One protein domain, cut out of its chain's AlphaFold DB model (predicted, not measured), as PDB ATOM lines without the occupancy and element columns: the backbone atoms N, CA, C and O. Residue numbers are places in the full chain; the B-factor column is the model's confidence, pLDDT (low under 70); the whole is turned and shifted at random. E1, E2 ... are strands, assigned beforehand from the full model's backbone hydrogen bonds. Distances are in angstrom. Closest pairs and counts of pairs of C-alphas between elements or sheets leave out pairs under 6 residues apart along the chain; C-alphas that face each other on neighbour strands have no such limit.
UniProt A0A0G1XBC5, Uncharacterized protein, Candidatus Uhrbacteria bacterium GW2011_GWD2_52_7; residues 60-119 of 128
ATOM      1  N   SER A  60     176.690 100.032 132.582       96.00
ATOM      2  CA  SER A  60     175.279  99.845 132.899       96.00
ATOM      3  C   SER A  60     174.425 100.793 132.068       96.00
ATOM      4  O   SER A  60     174.624 102.007 132.084       96.00
ATOM      5  N   TYR A  61     173.463 100.217 131.363       95.62
ATOM      6  CA  TYR A  61     172.521 100.912 130.508       95.62
ATOM      7  C   TYR A  61     171.140 100.871 131.147       95.62
ATOM      8  O   TYR A  61     170.676  99.814 131.582       95.62
ATOM      9  N   VAL A  62     170.477 102.023 131.181       96.69
ATOM     10  CA  VAL A  62     169.074 102.131 131.578       96.69
ATOM     11  C   VAL A  62     168.221 102.035 130.322       96.69
ATOM     12  O   VAL A  62     168.496 102.700 129.325       96.69
ATOM     13  N   VAL A  63     167.192 101.194 130.370       95.88
ATOM     14  CA  VAL A  63     166.253 101.022 129.261       95.88
ATOM     15  C   VAL A  63     165.417 102.289 129.102       95.88
ATOM     16  O   VAL A  63     164.802 102.760 130.059       95.88
ATOM     17  N   ASP A  64     165.357 102.819 127.881       96.06
ATOM     18  CA  ASP A  64     164.417 103.883 127.537       96.06
ATOM     19  C   ASP A  64     163.003 103.300 127.449       96.06
ATOM     20  O   ASP A  64     162.606 102.696 126.451       96.06
ATOM     21  N   VAL A  65     162.248 103.474 128.529       95.31
ATOM     22  CA  VAL A  65     160.867 103.001 128.666       95.31
ATOM     23  C   VAL A  65     159.935 103.628 127.628       95.31
ATOM     24  O   VAL A  65     159.019 102.961 127.154       95.31
ATOM     25  N   ALA A  66     160.154 104.888 127.251       93.06
ATOM     26  CA  ALA A  66     159.284 105.576 126.301       93.06
ATOM     27  C   ALA A  66     159.498 105.070 124.869       93.06
ATOM     28  O   ALA A  66     158.551 105.025 124.084       93.06
ATOM     29  N   ALA A  67     160.726 104.661 124.546       94.69
ATOM     30  CA  ALA A  67     161.080 104.074 123.256       94.69
ATOM     31  C   ALA A  67     160.897 102.544 123.193       94.69
ATOM     32  O   ALA A  67     161.104 101.954 122.132       94.69
ATOM     33  N   SER A  68     160.522 101.893 124.300       94.81
ATOM     34  CA  SER A  68     160.453 100.431 124.399       94.81
ATOM     35  C   SER A  68     159.024  99.920 124.566       94.81
ATOM     36  O   SER A  68     158.278 100.351 125.446       94.81
ATOM     37  N   THR A  69     158.672  98.902 123.783       94.06
ATOM     38  CA  THR A  69     157.403  98.174 123.896       94.06
ATOM     39  C   THR A  69     157.671  96.674 123.837       94.06
ATOM     40  O   THR A  69     158.432  96.205 122.994       94.06
ATOM     41  N   MET A  70     157.029  95.913 124.724       95.12
ATOM     42  CA  MET A  70     157.050  94.453 124.712       95.12
ATOM     43  C   MET A  70     155.834  93.932 123.949       95.12
ATOM     44  O   MET A  70     154.704  94.340 124.212       95.12
ATOM     45  N   THR A  71     156.056  93.028 122.999       95.38
ATOM     46  CA  THR A  71     154.991  92.315 122.282       95.38
ATOM     47  C   THR A  71     154.837  90.910 122.845       95.38
ATOM     48  O   THR A  71     155.837  90.228 123.074       95.38
ATOM     49  N   TRP A  72     153.602  90.443 123.005       93.38
ATOM     50  CA  TRP A  72     153.306  89.083 123.451       93.38
ATOM     51  C   TRP A  72     152.394  88.356 122.466       93.38
ATOM     52  O   TRP A  72     151.610  88.968 121.741       93.38
ATOM     53  N   SER A  73     152.499  87.029 122.465       92.75
ATOM     54  CA  SER A  73     151.630  86.121 121.722       92.75
ATOM     55  C   SER A  73     151.371  84.881 122.573       92.75
ATOM     56  O   SER A  73     152.311  84.257 123.063       92.75
ATOM     57  N   GLY A  74     150.102  84.522 122.744       90.69
ATOM     58  CA  GLY A  74     149.651  83.305 123.406       90.69
ATOM     59  C   GLY A  74     148.846  82.449 122.437       90.69
ATOM     60  O   GLY A  74     147.944  82.946 121.769       90.69
ATOM     61  N   SER A  75     149.152  81.155 122.351       89.81
ATOM     62  CA  SER A  75     148.451  80.226 121.461       89.81
ATOM     63  C   SER A  75     147.907  79.017 122.215       89.81
ATOM     64  O   SER A  75     148.441  78.599 123.245       89.81
ATOM     65  N   LYS A  76     146.817  78.441 121.699       87.00
ATOM     66  CA  LYS A  76     146.276  77.160 122.173       87.00
ATOM     67  C   LYS A  76     146.606  76.102 121.133       87.00
ATOM     68  O   LYS A  76     145.989  76.070 120.077       87.00
ATOM     69  N   THR A  77     147.549  75.217 121.448       87.19
ATOM     70  CA  THR A  77     148.078  74.206 120.509       87.19
ATOM     71  C   THR A  77     147.015  73.273 119.925       87.19
ATOM     72  O   THR A  77     147.194  72.763 118.826       87.19
ATOM     73  N   LEU A  78     145.912  73.053 120.645       87.38
ATOM     74  CA  LEU A  78     144.821  72.160 120.239       87.38
ATOM     75  C   LEU A  78     143.713  72.854 119.433       87.38
ATOM     76  O   LEU A  78     142.791  72.182 118.978       87.38
ATOM     77  N   VAL A  79     143.765  74.181 119.283       81.06
ATOM     78  CA  VAL A  79     142.778  74.944 118.515       81.06
ATOM     79  C   VAL A  79     143.492  75.581 117.339       81.06
ATOM     80  O   VAL A  79     144.326  76.472 117.498       81.06
ATOM     81  N   GLU A  80     143.164  75.107 116.145       81.12
ATOM     82  CA  GLU A  80     143.788  75.590 114.924       81.12
ATOM     83  C   GLU A  80     143.588  77.102 114.761       81.12
ATOM     84  O   GLU A  80     142.489  77.630 114.938       81.12
ATOM     85  N   ASN A  81     144.684  77.796 114.445       78.06
ATOM     86  CA  ASN A  81     144.736  79.249 114.277       78.06
ATOM     87  C   ASN A  81     144.293  80.063 115.511       78.06
ATOM     88  O   ASN A  81     143.901  81.224 115.377       78.06
ATOM     89  N   TYR A  82     144.370  79.491 116.720       83.00
ATOM     90  CA  TYR A  82     144.146  80.238 117.955       83.00
ATOM     91  C   TYR A  82     145.429  80.944 118.395       83.00
ATOM     92  O   TYR A  82     146.329  80.322 118.969       83.00
ATOM     93  N   VAL A  83     145.482  82.254 118.153       87.38
ATOM     94  CA  VAL A  83     146.545  83.145 118.623       87.38
ATOM     95  C   VAL A  83     145.918  84.430 119.152       87.38
ATOM     96  O   VAL A  83     145.241  85.145 118.413       87.38
ATOM     97  N   ASP A  84     146.169  84.714 120.423       90.00
ATOM     98  CA  ASP A  84     145.955  86.022 121.027       90.00
ATOM     99  C   ASP A  84     147.300  86.748 121.033       90.00
ATOM    100  O   ASP A  84     148.333  86.146 121.328       90.00
ATOM    101  N   ALA A  85     147.313  88.030 120.695       92.19
ATOM    102  CA  ALA A  85     148.534  88.821 120.678       92.19
ATOM    103  C   ALA A  85     148.271  90.223 121.202       92.19
ATOM    104  O   ALA A  85     147.143  90.722 121.166       92.19
ATOM    105  N   GLY A  86     149.326  90.874 121.668       94.12
ATOM    106  CA  GLY A  86     149.203  92.202 122.225       94.12
ATOM    107  C   GLY A  86     150.528  92.853 122.558       94.12
ATOM    108  O   GLY A  86     151.602  92.400 122.161       94.12
ATOM    109  N   THR A  87     150.416  93.948 123.294       96.38
ATOM    110  CA  THR A  87     151.540  94.762 123.743       96.38
ATOM    111  C   THR A  87     151.461  95.025 125.237       96.38
ATOM    112  O   THR A  87     150.407  94.872 125.863       96.38
ATOM    113  N   MET A  88     152.605  95.385 125.804       96.38
ATOM    114  CA  MET A  88     152.764  95.799 127.186       96.38
ATOM    115  C   MET A  88     153.965  96.736 127.294       96.38
ATOM    116  O   MET A  88     154.969  96.573 126.595       96.38
ATOM    117  N   GLN A  89     153.876  97.715 128.183       96.88
ATOM    118  CA  GLN A  89     154.959  98.647 128.441       96.88
ATOM    119  C   GLN A  89     155.987  98.056 129.408       96.88
ATOM    120  O   GLN A  89     155.665  97.328 130.353       96.88
ATOM    121  N   VAL A  90     157.250  98.409 129.182       96.62
ATOM    122  CA  VAL A  90     158.314  98.208 130.169       96.62
ATOM    123  C   VAL A  90     158.149  99.291 131.231       96.62
ATOM    124  O   VAL A  90     157.935 100.447 130.898       96.62
ATOM    125  N   LYS A  91     158.210  98.939 132.510       96.31
ATOM    126  CA  LYS A  91     158.161  99.901 133.616       96.31
ATOM    127  C   LYS A  91     159.545 100.460 133.924       96.31
ATOM    128  O   LYS A  91     159.691 101.656 134.141       96.31
ATOM    129  N   GLU A  92     160.540  99.583 133.949       96.44
ATOM    130  CA  GLU A  92     161.957  99.907 134.111       96.44
ATOM    131  C   GLU A  92     162.804  98.729 133.624       96.44
ATOM    132  O   GLU A  92     162.337  97.588 133.569       96.44
ATOM    133  N   GLY A  93     164.059  98.995 133.279       96.12
ATOM    134  CA  GLY A  93     165.005  97.936 132.973       96.12
ATOM    135  C   GLY A  93     166.445  98.415 133.013       96.12
ATOM    136  O   GLY A  93     166.736  99.592 132.787       96.12
ATOM    137  N   THR A  94     167.343  97.486 133.312       96.94
ATOM    138  CA  THR A  94     168.786  97.709 133.341       96.94
ATOM    139  C   THR A  94     169.503  96.575 132.630       96.94
ATOM    140  O   THR A  94     169.118  95.411 132.732       96.94
ATOM    141  N   ILE A  95     170.560  96.920 131.900       96.75
ATOM    142  CA  ILE A  95     171.434  95.970 131.209       96.75
ATOM    143  C   ILE A  95     172.865  96.272 131.642       96.75
ATOM    144  O   ILE A  95     173.273  97.431 131.658       96.75
ATOM    145  N   VAL A  96     173.621  95.246 132.011       95.50
ATOM    146  CA  VAL A  96     175.048  95.342 132.320       95.50
ATOM    147  C   VAL A  96     175.818  94.624 131.223       95.50
ATOM    148  O   VAL A  96     175.550  93.459 130.925       95.50
ATOM    149  N   VAL A  97     176.749  95.346 130.611       95.50
ATOM    150  CA  VAL A  97     177.631  94.849 129.558       95.50
ATOM    151  C   VAL A  97     179.046  94.766 130.115       95.50
ATOM    152  O   VAL A  97     179.573  95.751 130.637       95.50
ATOM    153  N   GLU A  98     179.660  93.595 129.993       92.44
ATOM    154  CA  GLU A  98     181.045  93.320 130.369       92.44
ATOM    155  C   GLU A  98     181.812  92.865 129.127       92.44
ATOM    156  O   GLU A  98     181.570  91.784 128.578       92.44
ATOM    157  N   GLY A  99     182.723  93.724 128.658       86.94
ATOM    158  CA  GLY A  99     183.372  93.547 127.361       86.94
ATOM    159  C   GLY A  99     182.330  93.532 126.244       86.94
ATOM    160  O   GLY A  99     181.540  94.463 126.141       86.94
ATOM    161  N   ASP A 100     182.295  92.453 125.464       86.06
ATOM    162  CA  ASP A 100     181.365  92.282 124.337       86.06
ATOM    163  C   ASP A 100     180.125  91.435 124.687       86.06
ATOM    164  O   ASP A 100     179.409  90.965 123.801       86.06
ATOM    165  N   THR A 101     179.870  91.186 125.977       88.81
ATOM    166  CA  THR A 101     178.774  90.311 126.424       88.81
ATOM    167  C   THR A 101     177.860  90.994 127.431       88.81
ATOM    168  O   THR A 101     178.299  91.798 128.249       88.81
ATOM    169  N   ILE A 102     176.571  90.655 127.394       93.94
ATOM    170  CA  ILE A 102     175.617  91.063 128.429       93.94
ATOM    171  C   ILE A 102     175.808  90.125 129.624       93.94
ATOM    172  O   ILE A 102     175.532  88.930 129.509       93.94
ATOM    173  N   SER A 103     176.264  90.654 130.759       95.31
ATOM    174  CA  SER A 103     176.457  89.867 131.984       95.31
ATOM    175  C   SER A 103     175.174  89.764 132.808       95.31
ATOM    176  O   SER A 103     174.909  88.736 133.432       95.31
ATOM    177  N   GLN A 104     174.338  90.805 132.776       95.62
ATOM    178  CA  GLN A 104     173.074  90.851 133.500       95.62
ATOM    179  C   GLN A 104     172.044  91.701 132.756       95.62
ATOM    180  O   GLN A 104     172.367  92.742 132.192       95.62
ATOM    181  N   ALA A 105     170.778  91.293 132.819       95.50
ATOM    182  CA  ALA A 105     169.659  92.136 132.428       95.50
ATOM    183  C   ALA A 105     168.500  91.962 133.414       95.50
ATOM    184  O   ALA A 105     168.206  90.847 133.849       95.50
ATOM    185  N   ASN A 106     167.850  93.064 133.773       96.81
ATOM    186  CA  ASN A 106     166.647  93.075 134.591       96.81
ATOM    187  C   ASN A 106     165.592  93.941 133.907       96.81
ATOM    188  O   ASN A 106     165.896  95.038 133.448       96.81
ATOM    189  N   PHE A 107     164.359  93.450 133.852       97.00
ATOM    190  CA  PHE A 107     163.220  94.163 133.300       97.00
ATOM    191  C   PHE A 107     162.030  93.988 134.232       97.00
ATOM    192  O   PHE A 107     161.688  92.872 134.628       97.00
ATOM    193  N   VAL A 108     161.361  95.093 134.530       96.88
ATOM    194  CA  VAL A 108     160.061  95.104 135.191       96.88
ATOM    195  C   VAL A 108     159.053  95.576 134.162       96.88
ATOM    196  O   VAL A 108     159.214  96.645 133.579       96.88
ATOM    197  N   PHE A 109     158.008  94.792 133.935       96.31
ATOM    198  CA  PHE A 109     156.941  95.134 132.997       96.31
ATOM    199  C   PHE A 109     155.723  95.680 133.742       96.31
ATOM    200  O   PHE A 109     155.390  95.210 134.835       96.31
ATOM    201  N   ASP A 110     155.043  96.663 133.156       96.56
ATOM    202  CA  ASP A 110     153.806  97.197 133.718       96.56
ATOM    203  C   ASP A 110     152.607  96.340 133.292       96.56
ATOM    204  O   ASP A 110     152.060  96.506 132.202       96.56
ATOM    205  N   MET A 111     152.162  95.445 134.173       95.38
ATOM    206  CA  MET A 111     151.013  94.573 133.903       95.38
ATOM    207  C   MET A 111     149.700  95.338 133.702       95.38
ATOM    208  O   MET A 111     148.807  94.826 133.033       95.38
ATOM    209  N   ALA A 112     149.566  96.553 134.248       96.69
ATOM    210  CA  ALA A 112     148.363  97.357 134.052       96.69
ATOM    211  C   ALA A 112     148.268  97.925 132.625       96.69
ATOM    212  O   ALA A 112     147.183  98.297 132.184       96.69
ATOM    213  N   SER A 113     149.387  97.966 131.895       96.12
ATOM    214  CA  SER A 113     149.470  98.490 130.528       96.12
ATOM    215  C   SER A 113     149.170  97.456 129.434       96.12
ATOM    216  O   SER A 113     149.271  97.776 128.247       96.12
ATOM    217  N   ILE A 114     148.839  96.216 129.810       95.38
ATOM    218  CA  ILE A 114     148.606  95.137 128.850       95.38
ATOM    219  C   ILE A 114     147.420  95.456 127.935       95.38
ATOM    220  O   ILE A 114     146.324  95.786 128.387       95.38
ATOM    221  N   GLN A 115     147.636  95.330 126.630       93.50
ATOM    222  CA  GLN A 115     146.614  95.566 125.615       93.50
ATOM    223  C   GLN A 115     146.647  94.454 124.572       93.50
ATOM    224  O   GLN A 115     147.688  94.209 123.963       93.50
ATOM    225  N   ALA A 116     145.511  93.793 124.346       92.94
ATOM    226  CA  ALA A 116     145.357  92.834 123.257       92.94
ATOM    227  C   ALA A 116     145.143  93.580 121.930       92.94
ATOM    228  O   ALA A 116     144.276  94.447 121.830       92.94
ATOM    229  N   THR A 117     145.932  93.242 120.914       88.62
ATOM    230  CA  THR A 117     145.818  93.785 119.551       88.62
ATOM    231  C   THR A 117     145.116  92.811 118.611       88.62
ATOM    232  O   THR A 117     144.414  93.239 117.696       88.62
ATOM    233  N   THR A 118     145.251  91.509 118.870       83.94
ATOM    234  CA  THR A 118     144.558  90.440 118.151       83.94
ATOM    235  C   THR A 118     143.938  89.490 119.157       83.94
ATOM    236  O   THR A 118     144.595  89.070 120.109       83.94
ATOM    237  N   MET A 119     142.687  89.120 118.911       77.94
ATOM    238  CA  MET A 119     142.014  88.042 119.624       77.94
ATOM    239  C   MET A 119     141.626  86.967 118.617       77.94
ATOM    240  O   MET A 119     141.119  87.281 117.532       77.94
TER     241      MET A 119
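What this domain is: This is residues 60 to 119 of the 128 residues of an uncharacterized protein of Candidatus Uhrbacteria bacterium GW2011_GWD2_52_7 (UniProt A0A0G1XBC5). One long strand, E3, bends like a wide V and makes the spine of a thin, open, strongly twisted sheet; E2 and the short E5 pair along its first arm, E4 and the short E1 along its second. The 60 printed residues hold no named helix and five strands, E1 to E5 in chain order, all strand in class. The sheet is branched at E3, and its neighbour pairs are antiparallel. The whole is only just loose, close to extended, with a radius of gyration of the C-alphas of 15.2 A, and spans 45 by 23 by 15 A.

Where its parts are: E1, residues 60 to 62, begins at C-alpha 60 (175.279, 99.845, 132.899) and is 6.7 A long. E2, residues 69 to 75, measures 20.2 A. E3, residues 83 to 98, measures 37.8 A and bends by 78 degrees at residue 91. E4, residues 101 to 109, measures 23.3 A and bends by 55 degrees at residue 104. E5, residues 115 to 118, measures 9.3 A and ends at C-alpha 118 (144.558, 90.440, 118.151).

How they stand to each other: E1 is beside residues 94 to 96 of E3, with N 61 and O 95 within hydrogen-bond range at 2.8 A. E2, E3 and E4 form a meander, each strand the antiparallel neighbour of the one before. In the hairpin E2 and E3, N 74 and O 84 are 2.8 A apart. In the hairpin E3 and E4, N 94 and O 106 are 2.8 A apart; E4 lies on the other side of E3 from E1. E5 pairs with E3 through N 117 and O 85, 2.8 A. E1 and E5 are apart.

The domain as a whole: The C-alphas farthest apart, of Val 79 and Gly 99, are 45.5 A apart. The printed part has no cut, and no link is long. Its mean pLDDT is 92.6; no printed residue is under 70.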